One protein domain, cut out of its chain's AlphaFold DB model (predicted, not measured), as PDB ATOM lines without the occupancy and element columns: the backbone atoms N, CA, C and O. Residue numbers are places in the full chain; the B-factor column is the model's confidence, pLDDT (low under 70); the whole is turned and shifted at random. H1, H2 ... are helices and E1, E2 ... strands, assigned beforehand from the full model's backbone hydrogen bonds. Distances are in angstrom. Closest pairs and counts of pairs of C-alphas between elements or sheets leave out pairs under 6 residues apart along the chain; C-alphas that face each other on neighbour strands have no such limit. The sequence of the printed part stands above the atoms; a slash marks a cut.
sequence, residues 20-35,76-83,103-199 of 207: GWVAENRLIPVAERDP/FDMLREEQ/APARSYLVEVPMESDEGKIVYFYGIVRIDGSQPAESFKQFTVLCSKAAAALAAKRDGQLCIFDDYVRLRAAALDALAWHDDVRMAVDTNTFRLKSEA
ATOM      1  N   GLY A  20     -49.198  11.933 -35.922       85.31
ATOM      2  CA  GLY A  20     -47.917  12.381 -35.384       85.31
ATOM      3  C   GLY A  20     -47.810  12.233 -33.881       85.31
ATOM      4  O   GLY A  20     -48.448  11.359 -33.286       85.31
ATOM      5  N   TRP A  21     -46.916  13.012 -33.285       91.62
ATOM      6  CA  TRP A  21     -46.541  12.890 -31.882       91.62
ATOM      7  C   TRP A  21     -47.058  14.088 -31.100       91.62
ATOM      8  O   TRP A  21     -46.851  15.229 -31.510       91.62
ATOM      9  N   VAL A  22     -47.732  13.823 -29.983       93.12
ATOM     10  CA  VAL A  22     -48.403  14.857 -29.187       93.12
ATOM     11  C   VAL A  22     -48.209  14.651 -27.688       93.12
ATOM     12  O   VAL A  22     -47.980  13.529 -27.236       93.12
ATOM     13  N   ALA A  23     -48.356  15.723 -26.912       93.00
ATOM     14  CA  ALA A  23     -48.454  15.688 -25.456       93.00
ATOM     15  C   ALA A  23     -49.405  16.776 -24.940       93.00
ATOM     16  O   ALA A  23     -49.577  17.825 -25.560       93.00
ATOM     17  N   GLU A  24     -49.999  16.534 -23.772       91.94
ATOM     18  CA  GLU A  24     -50.870  17.507 -23.091       91.94
ATOM     19  C   GLU A  24     -50.074  18.620 -22.396       91.94
ATOM     20  O   GLU A  24     -50.585  19.712 -22.172       91.94
ATOM     21  N   ASN A  25     -48.812  18.350 -22.062       93.00
ATOM     22  CA  ASN A  25     -47.914  19.289 -21.406       93.00
ATOM     23  C   ASN A  25     -46.615  19.413 -22.192       93.00
ATOM     24  O   ASN A  25     -46.246  18.518 -22.954       93.00
ATOM     25  N   ARG A  26     -45.914  20.520 -21.952       94.38
ATOM     26  CA  ARG A  26     -44.578  20.753 -22.481       94.38
ATOM     27  C   ARG A  26     -43.623  19.704 -21.906       94.38
ATOM     28  O   ARG A  26     -43.496  19.621 -20.683       94.38
ATOM     29  N   LEU A  27     -42.992  18.903 -22.759       97.19
ATOM     30  CA  LEU A  27     -42.077  17.844 -22.343       97.19
ATOM     31  C   LEU A  27     -40.612  18.277 -22.425       97.19
ATOM     32  O   LEU A  27     -39.849  17.817 -21.584       97.19
ATOM     33  N   ILE A  28     -40.205  19.164 -23.347       97.44
ATOM     34  CA  ILE A  28     -38.793  19.597 -23.436       97.44
ATOM     35  C   ILE A  28     -38.422  20.458 -22.205       97.44
ATOM     36  O   ILE A  28     -38.903  21.599 -22.072       97.44
ATOM     37  N   PRO A  29     -37.560  19.959 -21.291       96.38
ATOM     38  CA  PRO A  29     -37.186  20.687 -20.082       96.38
ATOM     39  C   PRO A  29     -36.351  21.921 -20.417       96.38
ATOM     40  O   PRO A  29     -35.559  21.891 -21.349       96.38
ATOM     41  N   VAL A  30     -36.446  22.980 -19.603       96.06
ATOM     42  CA  VAL A  30     -35.677  24.231 -19.797       96.06
ATOM     43  C   VAL A  30     -34.174  23.973 -19.966       96.06
ATOM     44  O   VAL A  30     -33.531  24.629 -20.774       96.06
ATOM     45  N   ALA A  31     -33.624  23.008 -19.224       95.75
ATOM     46  CA  ALA A  31     -32.201  22.670 -19.259       95.75
ATOM     47  C   ALA A  31     -31.735  22.020 -20.574       95.75
ATOM     48  O   ALA A  31     -30.546  22.069 -20.864       95.75
ATOM     49  N   GLU A  32     -32.652  21.434 -21.348       96.75
ATOM     50  CA  GLU A  32     -32.361  20.760 -22.622       96.75
ATOM     51  C   GLU A  32     -32.690  21.652 -23.831       96.75
ATOM     52  O   GLU A  32     -32.494  21.255 -24.977       96.75
ATOM     53  N   ARG A  33     -33.220  22.864 -23.600       95.75
ATOM     54  CA  ARG A  33     -33.587  23.781 -24.683       95.75
ATOM     55  C   ARG A  33     -32.345  24.423 -25.289       95.75
ATOM     56  O   ARG A  33     -31.590  25.094 -24.584       95.75
ATOM     57  N   ASP A  34     -32.186  24.281 -26.598       90.44
ATOM     58  CA  ASP A  34     -31.123  24.920 -27.369       90.44
ATOM     59  C   ASP A  34     -31.658  26.173 -28.091       90.44
ATOM     60  O   ASP A  34     -32.586  26.062 -28.903       90.44
ATOM     61  N   PRO A  35     -31.111  27.379 -27.836       83.56
ATOM     62  CA  PRO A  35     -31.433  28.568 -28.616       83.56
ATOM     63  C   PRO A  35     -30.834  28.455 -30.025       83.56
ATOM     64  O   PRO A  35     -29.734  28.938 -30.305       83.56
ATOM     65  N   PHE A  76     -36.653  23.839 -28.853       95.56
ATOM     66  CA  PHE A  76     -35.748  22.997 -29.627       95.56
ATOM     67  C   PHE A  76     -34.842  22.238 -28.660       95.56
ATOM     68  O   PHE A  76     -34.339  22.836 -27.717       95.56
ATOM     69  N   ASP A  77     -34.623  20.949 -28.895       96.31
ATOM     70  CA  ASP A  77     -33.624  20.124 -28.199       96.31
ATOM     71  C   ASP A  77     -32.722  19.468 -29.246       96.31
ATOM     72  O   ASP A  77     -33.210  18.874 -30.211       96.31
ATOM     73  N   MET A  78     -31.405  19.595 -29.089       94.06
ATOM     74  CA  MET A  78     -30.448  19.044 -30.041       94.06
ATOM     75  C   MET A  78     -30.395  17.514 -29.929       94.06
ATOM     76  O   MET A  78     -30.024  16.934 -28.905       94.06
ATOM     77  N   LEU A  79     -30.700  16.838 -31.035       92.19
ATOM     78  CA  LEU A  79     -30.658  15.380 -31.116       92.19
ATOM     79  C   LEU A  79     -29.319  14.877 -31.653       92.19
ATOM     80  O   LEU A  79     -28.751  13.931 -31.104       92.19
ATOM     81  N   ARG A  80     -28.835  15.481 -32.745       89.44
ATOM     82  CA  ARG A  80     -27.658  15.010 -33.485       89.44
ATOM     83  C   ARG A  80     -26.984  16.150 -34.243       89.44
ATOM     84  O   ARG A  80     -27.662  16.982 -34.835       89.44
ATOM     85  N   GLU A  81     -25.657  16.127 -34.277       88.56
ATOM     86  CA  GLU A  81     -24.844  16.909 -35.211       88.56
ATOM     87  C   GLU A  81     -24.209  15.947 -36.226       88.56
ATOM     88  O   GLU A  81     -23.639  14.916 -35.852       88.56
ATOM     89  N   GLU A  82     -24.350  16.254 -37.511       81.56
ATOM     90  CA  GLU A  82     -23.795  15.489 -38.622       81.56
ATOM     91  C   GLU A  82     -22.707  16.311 -39.301       81.56
ATOM     92  O   GLU A  82     -22.927  17.448 -39.724       81.56
ATOM     93  N   GLN A  83     -21.512  15.728 -39.395       77.75
ATOM     94  CA  GLN A  83     -20.429  16.342 -40.146       77.75
ATOM     95  C   GLN A  83     -20.810  16.391 -41.632       77.75
ATOM     96  O   GLN A  83     -21.436  15.442 -42.114       77.75
ATOM     97  N   ALA A 103     -20.312  24.162 -42.609       75.50
ATOM     98  CA  ALA A 103     -20.922  24.055 -41.292       75.50
ATOM     99  C   ALA A 103     -21.675  22.714 -41.165       75.50
ATOM    100  O   ALA A 103     -22.320  22.291 -42.129       75.50
ATOM    101  N   PRO A 104     -21.609  22.037 -40.004       79.12
ATOM    102  CA  PRO A 104     -22.297  20.768 -39.806       79.12
ATOM    103  C   PRO A 104     -23.818  20.956 -39.818       79.12
ATOM    104  O   PRO A 104     -24.333  21.983 -39.367       79.12
ATOM    105  N   ALA A 105     -24.535  19.933 -40.279       82.50
ATOM    106  CA  ALA A 105     -25.988  19.892 -40.180       82.50
ATOM    107  C   ALA A 105     -26.395  19.485 -38.760       82.50
ATOM    108  O   ALA A 105     -25.804  18.578 -38.166       82.50
ATOM    109  N   ARG A 106     -27.419  20.132 -38.204       88.44
ATOM    110  CA  ARG A 106     -27.907  19.846 -36.847       88.44
ATOM    111  C   ARG A 106     -29.375  19.469 -36.875       88.44
ATOM    112  O   ARG A 106     -30.198  20.199 -37.421       88.44
ATOM    113  N   SER A 107     -29.703  18.331 -36.277       90.62
ATOM    114  CA  SER A 107     -31.075  17.854 -36.121       90.62
ATOM    115  C   SER A 107     -31.582  18.113 -34.710       90.62
ATOM    116  O   SER A 107     -30.909  17.806 -33.723       90.62
ATOM    117  N   TYR A 108     -32.806  18.610 -34.634       92.69
ATOM    118  CA  TYR A 108     -33.469  19.050 -33.419       92.69
ATOM    119  C   TYR A 108     -34.816  18.364 -33.256       92.69
ATOM    120  O   TYR A 108     -35.562  18.233 -34.226       92.69
ATOM    121  N   LEU A 109     -35.152  17.981 -32.029       94.75
ATOM    122  CA  LEU A 109     -36.528  17.741 -31.617       94.75
ATOM    123  C   LEU A 109     -37.189  19.102 -31.426       94.75
ATOM    124  O   LEU A 109     -36.635  19.968 -30.750       94.75
ATOM    125  N   VAL A 110     -38.365  19.282 -32.012       94.06
ATOM    126  CA  VAL A 110     -39.094  20.548 -31.975       94.06
ATOM    127  C   VAL A 110     -40.447  20.342 -31.337       94.06
ATOM    128  O   VAL A 110     -41.135  19.371 -31.638       94.06
ATOM    129  N   GLU A 111     -40.822  21.267 -30.463       94.31
ATOM    130  CA  GLU A 111     -42.066  21.239 -29.706       94.31
ATOM    131  C   GLU A 111     -42.864  22.520 -29.955       94.31
ATOM    132  O   GLU A 111     -42.483  23.617 -29.525       94.31
ATOM    133  N   VAL A 112     -43.986  22.360 -30.653       92.31
ATOM    134  CA  VAL A 112     -44.832  23.450 -31.146       92.31
ATOM    135  C   VAL A 112     -46.158  23.456 -30.380       92.31
ATOM    136  O   VAL A 112     -46.849  22.433 -30.366       92.31
ATOM    137  N   PRO A 113     -46.547  24.573 -29.740       91.19
ATOM    138  CA  PRO A 113     -47.861  24.687 -29.123       91.19
ATOM    139  C   PRO A 113     -48.947  24.825 -30.200       91.19
ATOM    140  O   PRO A 113     -48.801  25.609 -31.137       91.19
ATOM    141  N   MET A 114     -50.053  24.105 -30.039       85.62
ATOM    142  CA  MET A 114     -51.235  24.197 -30.895       85.62
ATOM    143  C   MET A 114     -52.493  24.241 -30.032       85.62
ATOM    144  O   MET A 114     -52.600  23.528 -29.034       85.62
ATOM    145  N   GLU A 115     -53.454  25.074 -30.412       81.88
ATOM    146  CA  GLU A 115     -54.772  25.080 -29.788       81.88
ATOM    147  C   GLU A 115     -55.630  23.965 -30.399       81.88
ATOM    148  O   GLU A 115     -55.785  23.881 -31.615       81.88
ATOM    149  N   SER A 116     -56.144  23.074 -29.555       75.94
ATOM    150  CA  SER A 116     -57.098  22.033 -29.952       75.94
ATOM    151  C   SER A 116     -58.503  22.605 -30.163       75.94
ATOM    152  O   SER A 116     -58.821  23.684 -29.672       75.94
ATOM    153  N   ASP A 117     -59.388  21.824 -30.788       75.19
ATOM    154  CA  ASP A 117     -60.801  22.185 -31.005       75.19
ATOM    155  C   ASP A 117     -61.570  22.516 -29.707       75.19
ATOM    156  O   ASP A 117     -62.600  23.190 -29.733       75.19
ATOM    157  N   GLU A 118     -61.079  22.049 -28.555       78.19
ATOM    158  CA  GLU A 118     -61.635  22.348 -27.229       78.19
ATOM    159  C   GLU A 118     -61.038  23.617 -26.584       78.19
ATOM    160  O   GLU A 118     -61.308  23.895 -25.413       78.19
ATOM    161  N   GLY A 119     -60.188  24.364 -27.298       78.81
ATOM    162  CA  GLY A 119     -59.482  25.546 -26.788       78.81
ATOM    163  C   GLY A 119     -58.343  25.227 -25.812       78.81
ATOM    164  O   GLY A 119     -57.845  26.110 -25.116       78.81
ATOM    165  N   LYS A 120     -57.940  23.954 -25.698       85.62
ATOM    166  CA  LYS A 120     -56.801  23.537 -24.862       85.62
ATOM    167  C   LYS A 120     -55.519  23.567 -25.675       85.62
ATOM    168  O   LYS A 120     -55.509  23.069 -26.800       85.62
ATOM    169  N   ILE A 121     -54.440  24.066 -25.079       87.12
ATOM    170  CA  ILE A 121     -53.106  23.993 -25.678       87.12
ATOM    171  C   ILE A 121     -52.592  22.557 -25.554       87.12
ATOM    172  O   ILE A 121     -52.527  22.010 -24.454       87.12
ATOM    173  N   VAL A 122     -52.212  21.979 -26.685       91.12
ATOM    174  CA  VAL A 122     -51.476  20.719 -26.798       91.12
ATOM    175  C   VAL A 122     -50.140  20.985 -27.483       91.12
ATOM    176  O   VAL A 122     -49.954  22.014 -28.133       91.12
ATOM    177  N   TYR A 123     -49.197  20.066 -27.333       92.31
ATOM    178  CA  TYR A 123     -47.855  20.208 -27.885       92.31
ATOM    179  C   TYR A 123     -47.628  19.146 -28.946       92.31
ATOM    180  O   TYR A 123     -47.737  17.955 -28.657       92.31
ATOM    181  N   PHE A 124     -47.321  19.587 -30.162       91.75
ATOM    182  CA  PHE A 124     -46.942  18.725 -31.274       91.75
ATOM    183  C   PHE A 124     -45.430  18.627 -31.372       91.75
ATOM    184  O   PHE A 124     -44.723  19.621 -31.185       91.75
ATOM    185  N   TYR A 125     -44.955  17.432 -31.708       91.56
ATOM    186  CA  TYR A 125     -43.534  17.160 -31.851       91.56
ATOM    187  C   TYR A 125     -43.176  16.799 -33.284       91.56
ATOM    188  O   TYR A 125     -43.856  16.008 -33.941       91.56
ATOM    189  N   GLY A 126     -42.069  17.368 -33.739       90.00
ATOM    190  CA  GLY A 126     -41.462  17.083 -35.029       90.00
ATOM    191  C   GLY A 126     -39.945  17.113 -34.930       90.00
ATOM    192  O   GLY A 126     -39.380  17.311 -33.853       90.00
ATOM    193  N   ILE A 127     -39.286  16.916 -36.064       89.69
ATOM    194  CA  ILE A 127     -37.834  17.020 -36.162       89.69
ATOM    195  C   ILE A 127     -37.511  18.151 -37.131       89.69
ATOM    196  O   ILE A 127     -38.121  18.243 -38.190       89.69
ATOM    197  N   VAL A 128     -36.557  19.011 -36.799       88.88
ATOM    198  CA  VAL A 128     -36.046  20.034 -37.720       88.88
ATOM    199  C   VAL A 128     -34.568  19.789 -37.962       88.88
ATOM    200  O   VAL A 128     -33.808  19.615 -37.014       88.88
ATOM    201  N   ARG A 129     -34.151  19.785 -39.226       88.38
ATOM    202  CA  ARG A 129     -32.738  19.828 -39.614       88.38
ATOM    203  C   ARG A 129     -32.395  21.233 -40.063       88.38
ATOM    204  O   ARG A 129     -33.062  21.787 -40.928       88.38
ATOM    205  N   ILE A 130     -31.367  21.787 -39.448       86.25
ATOM    206  CA  ILE A 130     -30.825  23.100 -39.752       86.25
ATOM    207  C   ILE A 130     -29.502  22.873 -40.474       86.25
ATOM    208  O   ILE A 130     -28.612  22.211 -39.933       86.25
ATOM    209  N   ASP A 131     -29.399  23.413 -41.685       80.12
ATOM    210  CA  ASP A 131     -28.199  23.340 -42.509       80.12
ATOM    211  C   ASP A 131     -27.517  24.726 -42.530       80.12
ATOM    212  O   ASP A 131     -28.181  25.762 -42.644       80.12
ATOM    213  N   GLY A 132     -26.183  24.755 -42.435       67.81
ATOM    214  CA  GLY A 132     -25.385  25.976 -42.604       67.81
ATOM    215  C   GLY A 132     -24.887  26.648 -41.316       67.81
ATOM    216  O   GLY A 132     -25.082  26.175 -40.194       67.81
ATOM    217  N   SER A 133     -24.146  27.747 -41.497       67.25
ATOM    218  CA  SER A 133     -23.599  28.582 -40.411       67.25
ATOM    219  C   SER A 133     -24.683  29.437 -39.743       67.25
ATOM    220  O   SER A 133     -25.803  29.465 -40.215       67.25
ATOM    221  N   GLN A 134     -24.388  30.131 -38.637       68.62
ATOM    222  CA  GLN A 134     -25.352  31.037 -37.988       68.62
ATOM    223  C   GLN A 134     -25.316  32.445 -38.627       68.62
ATOM    224  O   GLN A 134     -24.224  33.017 -38.684       68.62
ATOM    225  N   PRO A 135     -26.455  33.054 -39.026       69.50
ATOM    226  CA  PRO A 135     -27.810  32.492 -39.055       69.50
ATOM    227  C   PRO A 135     -27.961  31.432 -40.151       69.50
ATOM    228  O   PRO A 135     -27.372  31.574 -41.221       69.50
ATOM    229  N   ALA A 136     -28.742  30.388 -39.870       79.38
ATOM    230  CA  ALA A 136     -28.909  29.277 -40.802       79.38
ATOM    231  C   ALA A 136     -29.475  29.743 -42.146       79.38
ATOM    232  O   ALA A 136     -30.419  30.527 -42.202       79.38
ATOM    233  N   GLU A 137     -28.927  29.222 -43.239       80.50
ATOM    234  CA  GLU A 137     -29.399  29.564 -44.583       80.50
ATOM    235  C   GLU A 137     -30.747  28.908 -44.883       80.50
ATOM    236  O   GLU A 137     -31.591  29.466 -45.587       80.50
ATOM    237  N   SER A 138     -30.965  27.710 -44.341       81.62
ATOM    238  CA  SER A 138     -32.220  26.992 -44.485       81.62
ATOM    239  C   SER A 138     -32.452  26.025 -43.335       81.62
ATOM    240  O   SER A 138     -31.525  25.597 -42.641       81.62
ATOM    241  N   PHE A 139     -33.712  25.658 -43.144       83.62
ATOM    242  CA  PHE A 139     -34.069  24.532 -42.303       83.62
ATOM    243  C   PHE A 139     -35.173  23.706 -42.957       83.62
ATOM    244  O   PHE A 139     -36.015  24.215 -43.701       83.62
ATOM    245  N   LYS A 140     -35.157  22.407 -42.673       84.00
ATOM    246  CA  LYS A 140     -36.148  21.434 -43.124       84.00
ATOM    247  C   LYS A 140     -36.905  20.915 -41.922       84.00
ATOM    248  O   LYS A 140     -36.300  20.388 -40.989       84.00
ATOM    249  N   GLN A 141     -38.220  21.063 -41.948       82.31
ATOM    250  CA  GLN A 141     -39.104  20.474 -40.957       82.31
ATOM    251  C   GLN A 141     -39.583  19.114 -41.450       82.31
ATOM    252  O   GLN A 141     -40.106  19.001 -42.553       82.31
ATOM    253  N   PHE A 142     -39.436  18.114 -40.594       77.94
ATOM    254  CA  PHE A 142     -39.867  16.744 -40.789       77.94
ATOM    255  C   PHE A 142     -41.032  16.440 -39.851       77.94
ATOM    256  O   PHE A 142     -40.882  16.414 -38.621       77.94
ATOM    257  N   THR A 143     -42.198  16.174 -40.429       75.00
ATOM    258  CA  THR A 143     -43.351  15.688 -39.667       75.00
ATOM    259  C   THR A 143     -43.239  14.178 -39.510       75.00
ATOM    260  O   THR A 143     -43.255  13.440 -40.496       75.00
ATOM    261  N   VAL A 144     -43.129  13.705 -38.269       74.38
ATOM    262  CA  VAL A 144     -42.946  12.279 -37.967       74.38
ATOM    263  C   VAL A 144     -44.289  11.638 -37.637       74.38
ATOM    264  O   VAL A 144     -44.967  12.047 -36.696       74.38
ATOM    265  N   LEU A 145     -44.679  10.599 -38.379       82.19
ATOM    266  CA  LEU A 145     -45.922   9.868 -38.108       82.19
ATOM    267  C   LEU A 145     -45.783   8.892 -36.924       82.19
ATOM    268  O   LEU A 145     -44.700   8.412 -36.580       82.19
ATOM    269  N   CYS A 146     -46.913   8.518 -36.316       85.06
ATOM    270  CA  CYS A 146     -46.963   7.486 -35.276       85.06
ATOM    271  C   CYS A 146     -46.745   6.077 -35.869       85.06
ATOM    272  O   CYS A 146     -47.689   5.362 -36.228       85.06
ATOM    273  N   SER A 147     -45.479   5.676 -35.990       81.38
ATOM    274  CA  SER A 147     -45.069   4.343 -36.444       81.38
ATOM    275  C   SER A 147     -45.288   3.270 -35.365       81.38
ATOM    276  O   SER A 147     -45.593   3.566 -34.211       81.38
ATOM    277  N   LYS A 148     -45.109   1.984 -35.715       81.94
ATOM    278  CA  LYS A 148     -45.125   0.898 -34.712       81.94
ATOM    279  C   LYS A 148     -44.001   1.040 -33.679       81.94
ATOM    280  O   LYS A 148     -44.223   0.684 -32.528       81.94
ATOM    281  N   ALA A 149     -42.835   1.542 -34.088       82.00
ATOM    282  CA  ALA A 149     -41.699   1.763 -33.198       82.00
ATOM    283  C   ALA A 149     -41.978   2.927 -32.237       82.00
ATOM    284  O   ALA A 149     -41.898   2.752 -31.025       82.00
ATOM    285  N   ALA A 150     -42.454   4.062 -32.762       85.44
ATOM    286  CA  ALA A 150     -42.862   5.201 -31.941       85.44
ATOM    287  C   ALA A 150     -43.983   4.821 -30.958       85.44
ATOM    288  O   ALA A 150     -43.923   5.159 -29.780       85.44
ATOM    289  N   ALA A 151     -44.967   4.034 -31.407       86.50
ATOM    290  CA  ALA A 151     -46.056   3.561 -30.555       86.50
ATOM    291  C   ALA A 151     -45.597   2.622 -29.426       86.50
ATOM    292  O   ALA A 151     -46.308   2.502 -28.433       86.50
ATOM    293  N   ALA A 152     -44.444   1.956 -29.560       88.00
ATOM    294  CA  ALA A 152     -43.872   1.134 -28.492       88.00
ATOM    295  C   ALA A 152     -43.225   1.975 -27.377       88.00
ATOM    296  O   ALA A 152     -43.056   1.482 -26.263       88.00
ATOM    297  N   LEU A 153     -42.868   3.227 -27.679       90.44
ATOM    298  CA  LEU A 153     -42.302   4.190 -26.734       90.44
ATOM    299  C   LEU A 153     -43.353   5.174 -26.201       90.44
ATOM    300  O   LEU A 153     -43.172   5.732 -25.123       90.44
ATOM    301  N   ALA A 154     -44.446   5.384 -26.935       92.12
ATOM    302  CA  ALA A 154     -45.540   6.257 -26.532       92.12
ATOM    303  C   ALA A 154     -46.280   5.725 -25.291       92.12
ATOM    304  O   ALA A 154     -46.424   4.518 -25.090       92.12
ATOM    305  N   ALA A 155     -46.814   6.639 -24.484       93.38
ATOM    306  CA  ALA A 155     -47.638   6.303 -23.324       93.38
ATOM    307  C   ALA A 155     -48.997   5.735 -23.740       93.38
ATOM    308  O   ALA A 155     -49.517   4.788 -23.147       93.38
ATOM    309  N   LYS A 156     -49.571   6.323 -24.793       92.25
ATOM    310  CA  LYS A 156     -50.835   5.908 -25.391       92.25
ATOM    311  C   LYS A 156     -50.770   6.100 -26.902       92.25
ATOM    312  O   LYS A 156     -50.124   7.012 -27.409       92.25
ATOM    313  N   ARG A 157     -51.509   5.260 -27.622       87.62
ATOM    314  CA  ARG A 157     -51.833   5.474 -29.032       87.62
ATOM    315  C   ARG A 157     -53.316   5.794 -29.177       87.62
ATOM    316  O   ARG A 157     -54.147   5.074 -28.623       87.62
ATOM    317  N   ASP A 158     -53.632   6.832 -29.941       85.88
ATOM    318  CA  ASP A 158     -55.004   7.210 -30.280       85.88
ATOM    319  C   ASP A 158     -55.135   7.372 -31.798       85.88
ATOM    320  O   ASP A 158     -54.659   8.336 -32.390       85.88
ATOM    321  N   GLY A 159     -55.671   6.347 -32.467       83.00
ATOM    322  CA  GLY A 159     -55.687   6.283 -33.929       83.00
ATOM    323  C   GLY A 159     -54.277   6.341 -34.543       83.00
ATOM    324  O   GLY A 159     -53.499   5.379 -34.448       83.00
ATOM    325  N   GLN A 160     -53.973   7.457 -35.210       82.00
ATOM    326  CA  GLN A 160     -52.677   7.748 -35.837       82.00
ATOM    327  C   GLN A 160     -51.807   8.724 -35.015       82.00
ATOM    328  O   GLN A 160     -50.753   9.154 -35.492       82.00
ATOM    329  N   LEU A 161     -52.205   9.020 -33.775       86.69
ATOM    330  CA  LEU A 161     -51.439   9.814 -32.818       86.69
ATOM    331  C   LEU A 161     -50.693   8.921 -31.826       86.69
ATOM    332  O   LEU A 161     -51.253   7.975 -31.261       86.69
ATOM    333  N   CYS A 162     -49.432   9.263 -31.591       91.06
ATOM    334  CA  CYS A 162     -48.619   8.748 -30.499       91.06
ATOM    335  C   CYS A 162     -48.585   9.825 -29.412       91.06
ATOM    336  O   CYS A 162     -48.078  10.921 -29.642       91.06
ATOM    337  N   ILE A 163     -49.150   9.518 -28.248       93.81
ATOM    338  CA  ILE A 163     -49.223  10.440 -27.115       93.81
ATOM    339  C   ILE A 163     -48.078  10.115 -26.163       93.81
ATOM    340  O   ILE A 163     -47.992   8.996 -25.643       93.81
ATOM    341  N   PHE A 164     -47.209  11.092 -25.941       95.69
ATOM    342  CA  PHE A 164     -46.103  11.015 -24.996       95.69
ATOM    343  C   PHE A 164     -46.460  11.765 -23.712       95.69
ATOM    344  O   PHE A 164     -47.101  12.813 -23.743       95.69
ATOM    345  N   ASP A 165     -46.044  11.210 -22.579       96.06
ATOM    346  CA  ASP A 165     -46.187  11.797 -21.241       96.06
ATOM    347  C   ASP A 165     -44.832  12.054 -20.563       96.06
ATOM    348  O   ASP A 165     -44.775  12.655 -19.492       96.06
ATOM    349  N   ASP A 166     -43.748  11.605 -21.194       96.12
ATOM    350  CA  ASP A 166     -42.397  11.613 -20.659       96.12
ATOM    351  C   ASP A 166     -41.390  12.003 -21.745       96.12
ATOM    352  O   ASP A 166     -41.386  11.463 -22.859       96.12
ATOM    353  N   TYR A 167     -40.511  12.936 -21.392       96.88
ATOM    354  CA  TYR A 167     -39.488  13.469 -22.284       96.88
ATOM    355  C   TYR A 167     -38.451  12.420 -22.692       96.88
ATOM    356  O   TYR A 167     -38.048  12.385 -23.852       96.88
ATOM    357  N   VAL A 168     -38.039  11.528 -21.786       96.62
ATOM    358  CA  VAL A 168     -37.003  10.526 -22.091       96.62
ATOM    359  C   VAL A 168     -37.496   9.567 -23.175       96.62
ATOM    360  O   VAL A 168     -36.761   9.267 -24.119       96.62
ATOM    361  N   ARG A 169     -38.757   9.130 -23.089       95.81
ATOM    362  CA  ARG A 169     -39.400   8.297 -24.119       95.81
ATOM    363  C   ARG A 169     -39.560   9.027 -25.446       95.81
ATOM    364  O   ARG A 169     -39.269   8.442 -26.490       95.81
ATOM    365  N   LEU A 170     -39.993  10.286 -25.408       95.69
ATOM    366  CA  LEU A 170     -40.123  11.124 -26.599       95.69
ATOM    367  C   LEU A 170     -38.772  11.294 -27.304       95.69
ATOM    368  O   LEU A 170     -38.664  11.067 -28.508       95.69
ATOM    369  N   ARG A 171     -37.723  11.631 -26.551       95.19
ATOM    370  CA  ARG A 171     -36.371  11.811 -27.082       95.19
ATOM    371  C   ARG A 171     -35.810  10.514 -27.658       95.19
ATOM    372  O   ARG A 171     -35.208  10.530 -28.728       95.19
ATOM    373  N   ALA A 172     -36.039   9.383 -26.990       92.75
ATOM    374  CA  ALA A 172     -35.659   8.074 -27.515       92.75
ATOM    375  C   ALA A 172     -36.377   7.760 -28.838       92.75
ATOM    376  O   ALA A 172     -35.739   7.279 -29.773       92.75
ATOM    377  N   ALA A 173     -37.671   8.083 -28.943       91.69
ATOM    378  CA  ALA A 173     -38.424   7.921 -30.184       91.69
ATOM    379  C   ALA A 173     -37.876   8.823 -31.296       91.69
ATOM    380  O   ALA A 173     -37.732   8.368 -32.428       91.69
ATOM    381  N   ALA A 174     -37.521  10.071 -30.977       91.25
ATOM    382  CA  ALA A 174     -36.942  11.019 -31.926       91.25
ATOM    383  C   ALA A 174     -35.586  10.549 -32.474       91.25
ATOM    384  O   ALA A 174     -35.342  10.634 -33.675       91.25
ATOM    385  N   LEU A 175     -34.723  10.004 -31.612       89.62
ATOM    386  CA  LEU A 175     -33.438   9.434 -32.022       89.62
ATOM    387  C   LEU A 175     -33.602   8.177 -32.878       89.62
ATOM    388  O   LEU A 175     -32.870   8.020 -33.853       89.62
ATOM    389  N   ASP A 176     -34.561   7.306 -32.545       87.25
ATOM    390  CA  ASP A 176     -34.903   6.162 -33.396       87.25
ATOM    391  C   ASP A 176     -35.378   6.657 -34.768       87.25
ATOM    392  O   ASP A 176     -34.812   6.266 -35.779       87.25
ATOM    393  N   ALA A 177     -36.315   7.609 -34.820       84.88
ATOM    394  CA  ALA A 177     -36.783   8.194 -36.077       84.88
ATOM    395  C   ALA A 177     -35.639   8.802 -36.915       84.88
ATOM    396  O   ALA A 177     -35.564   8.563 -38.117       84.88
ATOM    397  N   LEU A 178     -34.698   9.521 -36.295       81.94
ATOM    398  CA  LEU A 178     -33.519  10.046 -36.992       81.94
ATOM    399  C   LEU A 178     -32.602   8.952 -37.547       81.94
ATOM    400  O   LEU A 178     -32.032   9.123 -38.624       81.94
ATOM    401  N   ALA A 179     -32.448   7.829 -36.845       81.00
ATOM    402  CA  ALA A 179     -31.632   6.715 -37.327       81.00
ATOM    403  C   ALA A 179     -32.179   6.105 -38.631       81.00
ATOM    404  O   ALA A 179     -31.422   5.492 -39.382       81.00
ATOM    405  N   TRP A 180     -33.468   6.311 -38.916       73.25
ATOM    406  CA  TRP A 180     -34.153   5.825 -40.112       73.25
ATOM    407  C   TRP A 180     -34.582   6.951 -41.065       73.25
ATOM    408  O   TRP A 180     -35.389   6.695 -41.952       73.25
ATOM    409  N   HIS A 181     -34.084   8.184 -40.910       68.75
ATOM    410  CA  HIS A 181     -34.582   9.323 -41.695       68.75
ATOM    411  C   HIS A 181     -34.319   9.200 -43.208       68.75
ATOM    412  O   HIS A 181     -35.142   9.645 -44.001       68.75
ATOM    413  N   ASP A 182     -33.227   8.538 -43.605       61.97
ATOM    414  CA  ASP A 182     -32.913   8.215 -45.007       61.97
ATOM    415  C   ASP A 182     -33.677   6.985 -45.529       61.97
ATOM    416  O   ASP A 182     -33.611   6.633 -46.712       61.97
ATOM    417  N   ASP A 183     -34.397   6.281 -44.652       57.09
ATOM    418  CA  ASP A 183     -35.181   5.117 -45.030       57.09
ATOM    419  C   ASP A 183     -36.509   5.564 -45.640       57.09
ATOM    420  O   ASP A 183     -37.384   6.103 -44.967       57.09
ATOM    421  N   VAL A 184     -36.706   5.246 -46.919       49.81
ATOM    422  CA  VAL A 184     -37.937   5.530 -47.681       49.81
ATOM    423  C   VAL A 184     -39.230   4.998 -47.037       49.81
ATOM    424  O   VAL A 184     -40.326   5.355 -47.467       49.81
ATOM    425  N   ARG A 185     -39.139   4.106 -46.039       47.22
ATOM    426  CA  ARG A 185     -40.286   3.588 -45.272       47.22
ATOM    427  C   ARG A 185     -40.715   4.521 -44.141       47.22
ATOM    428  O   ARG A 185     -41.817   4.337 -43.614       47.22
ATOM    429  N   MET A 186     -39.884   5.483 -43.750       53.12
ATOM    430  CA  MET A 186     -40.314   6.562 -42.878       53.12
ATOM    431  C   MET A 186     -41.159   7.541 -43.691       53.12
ATOM    432  O   MET A 186     -40.686   8.234 -44.581       53.12
ATOM    433  N   ALA A 187     -42.457   7.563 -43.392       52.34
ATOM    434  CA  ALA A 187     -43.368   8.553 -43.936       52.34
ATOM    435  C   ALA A 187     -43.085   9.882 -43.233       52.34
ATOM    436  O   ALA A 187     -43.518  10.099 -42.101       52.34
ATOM    437  N   VAL A 188     -42.286  10.710 -43.892       63.09
ATOM    438  CA  VAL A 188     -41.903  12.037 -43.432       63.09
ATOM    439  C   VAL A 188     -42.442  13.031 -44.434       63.09
ATOM    440  O   VAL A 188     -42.113  12.953 -45.616       63.09
ATOM    441  N   ASP A 189     -43.273  13.948 -43.959       65.69
ATOM    442  CA  ASP A 189     -43.569  15.141 -44.740       65.69
ATOM    443  C   ASP A 189     -42.464  16.168 -44.499       65.69
ATOM    444  O   ASP A 189     -42.020  16.328 -43.357       65.69
ATOM    445  N   THR A 190     -41.986  16.802 -45.568       70.25
ATOM    446  CA  THR A 190     -40.813  17.680 -45.521       70.25
ATOM    447  C   THR A 190     -41.151  19.046 -46.080       70.25
ATOM    448  O   THR A 190     -41.383  19.181 -47.277       70.25
ATOM    449  N   ASN A 191     -41.056  20.063 -45.227       72.69
ATOM    450  CA  ASN A 191     -41.178  21.459 -45.631       72.69
ATOM    451  C   ASN A 191     -39.829  22.163 -45.498       72.69
ATOM    452  O   ASN A 191     -39.209  22.131 -44.430       72.69
ATOM    453  N   THR A 192     -39.377  22.795 -46.582       80.75
ATOM    454  CA  THR A 192     -38.114  23.541 -46.619       80.75
ATOM    455  C   THR A 192     -38.386  25.034 -46.477       80.75
ATOM    456  O   THR A 192     -39.233  25.593 -47.175       80.75
ATOM    457  N   PHE A 193     -37.626  25.677 -45.599       82.69
ATOM    458  CA  PHE A 193     -37.653  27.113 -45.361       82.69
ATOM    459  C   PHE A 193     -36.270  27.686 -45.620       82.69
ATOM    460  O   PHE A 193     -35.270  27.104 -45.196       82.69
ATOM    461  N   ARG A 194     -36.203  28.828 -46.299       85.31
ATOM    462  CA  ARG A 194     -34.942  29.497 -46.638       85.31
ATOM    463  C   ARG A 194     -34.918  30.896 -46.061       85.31
ATOM    464  O   ARG A 194     -35.956  31.555 -46.004       85.31
ATOM    465  N   LEU A 195     -33.744  31.330 -45.624       83.88
ATOM    466  CA  LEU A 195     -33.524  32.690 -45.163       83.88
ATOM    467  C   LEU A 195     -33.818  33.652 -46.318       83.88
ATOM    468  O   LEU A 195     -33.263  33.515 -47.408       83.88
ATOM    469  N   LYS A 196     -34.693  34.624 -46.069       83.69
ATOM    470  CA  LYS A 196     -35.053  35.657 -47.035       83.69
ATOM    471  C   LYS A 196     -33.819  36.500 -47.340       83.69
ATOM    472  O   LYS A 196     -33.256  37.134 -46.445       83.69
ATOM    473  N   SER A 197     -33.416  36.517 -48.601       75.19
ATOM    474  CA  SER A 197     -32.304  37.317 -49.104       75.19
ATOM    475  C   SER A 197     -32.822  38.550 -49.853       75.19
ATOM    476  O   SER A 197     -33.968  38.590 -50.297       75.19
ATOM    477  N   GLU A 198     -31.984  39.576 -50.032       55.88
ATOM    478  CA  GLU A 198     -32.358  40.772 -50.813       55.88
ATOM    479  C   GLU A 198     -32.753  40.441 -52.270       55.88
ATOM    480  O   GLU A 198     -33.499  41.200 -52.891       55.88
ATOM    481  N   ALA A 199     -32.313  39.297 -52.810       51.44
ATOM    482  CA  ALA A 199     -32.657  38.837 -54.155       51.44
ATOM    483  C   ALA A 199     -34.121  38.372 -54.290       51.44
ATOM    484  O   ALA A 199     -34.680  38.458 -55.382       51.44
TER     485      ALA A 199
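What this domain is: This is residues 20 to 35, 76 to 83 and 103 to 199 of the 207 residues of an uncharacterized protein of Alphaproteobacteria bacterium HGW-Alphaproteobacteria-7 (UniProt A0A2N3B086). One strongly twisted sheet of eight strands curls round helix H2, and the small helix H1 packs beside H2 over the strand E7. The long hairpin of E3 and E4 runs through the middle of the sheet; E2 is beside E3, while on the other side of the hairpin E4 is followed along one part by E1, E7 and E6 and along another part by E5 and E8. The printed part has 121 residues, with two named helices and eight named strands in the order E1, E2, E3, E4, E5, H1, E6, E7, H2, E8. The sheet is branched and mixed, with one parallel pair, E1 and E7, and the class is mixed, helices and strands. The whole is compact, with a radius of gyration of the C-alphas of 14.8 A and spans of 45 by 33 by 28 A.

How they stand to each other: Strand E4, residues 121 to 131, has three neighbours. On one side of it lies E3, residues 105 to 115, antiparallel at 159 degrees, with N 110 and O 126 within hydrogen-bond range at 2.9 A. On the other side lie E1, residues 20 to 23, beside residues 123 to 125, and E5, residues 138 to 144, beside residues 126 to 131. E1 and E4 are antiparallel, with N 23 and O 123 at 2.9 A; E4 and E5 are antiparallel, with N 129 and O 140 at 2.8 A. E3, E4 and E5 form a meander, each strand the antiparallel neighbour of the one before, and both E3 and E4 and E4 and E5 are hairpins. The edge strand E2, residues 76 to 82, is antiparallel to E3, with N 77 and O 109 at 2.9 A. The edge strand E8, residues 188 to 195, is antiparallel to E5, with N 141 and O 191 at 2.9 A. E7, residues 160 to 163, is parallel to E1, with N 22 and O 162 at 2.9 A, and forms a hairpin with the edge strand E6, residues 156 to 158, with N 163 and O 156 at 2.8 A. E2 and E8 are apart. The sheet curls round H2, residues 167 to 179; the closest C-alphas of H2 and E2 are those of Leu 175 and Leu 79, 6.6 A apart. H1, residues 148 to 153, is on the sheet at a height of 8.9 A and lies over E7, running along the strands at 11 degrees to E7 on the local plane; 2 of its C-alphas fall on E1, only just short of lying over that strand too. H1 and H2 touch, with the C-alphas of Ala 150 and Ala 173 closest at 5.5 A, and run opposite ways at a shallow tilt of 30 degrees. Every O i to N i+4 pair is within hydrogen-bond range in H2, and 1 of 2 in H1.

Where its parts are: E1 begins at C-alpha 20, (-47.917, 12.381, -35.384), and is 10.5 A long. E3 and E4 are the longest strands, 31.0 and 30.1 A from first to last C-alpha. E2 measures 16.7 A, E5 19.3 A and H2 18.3 A, with C-alpha 167 at (-39.488, 13.469, -22.284). H1, E6 and E7 are shorter. E8, 22.4 A long, ends at C-alpha 195, (-33.524, 32.690, -45.163).

The domain as a whole: The two C-alphas farthest apart are those of Lys 156 and Ala 199, at 47.4 A. Residues 36 to 75 are not printed, and C-alphas 35 and 76 are 7.1 A apart across that cut; residues 84 to 102 are not printed either, with 7.8 A between C-alphas 83 and 103. Of the links that are printed whole, none is long. Residues 24 to 35 hold no named element. The mean pLDDT of the printed part is 84.0, and residues 132 to 135, 181 to 189 and 198 to 199 are under 70.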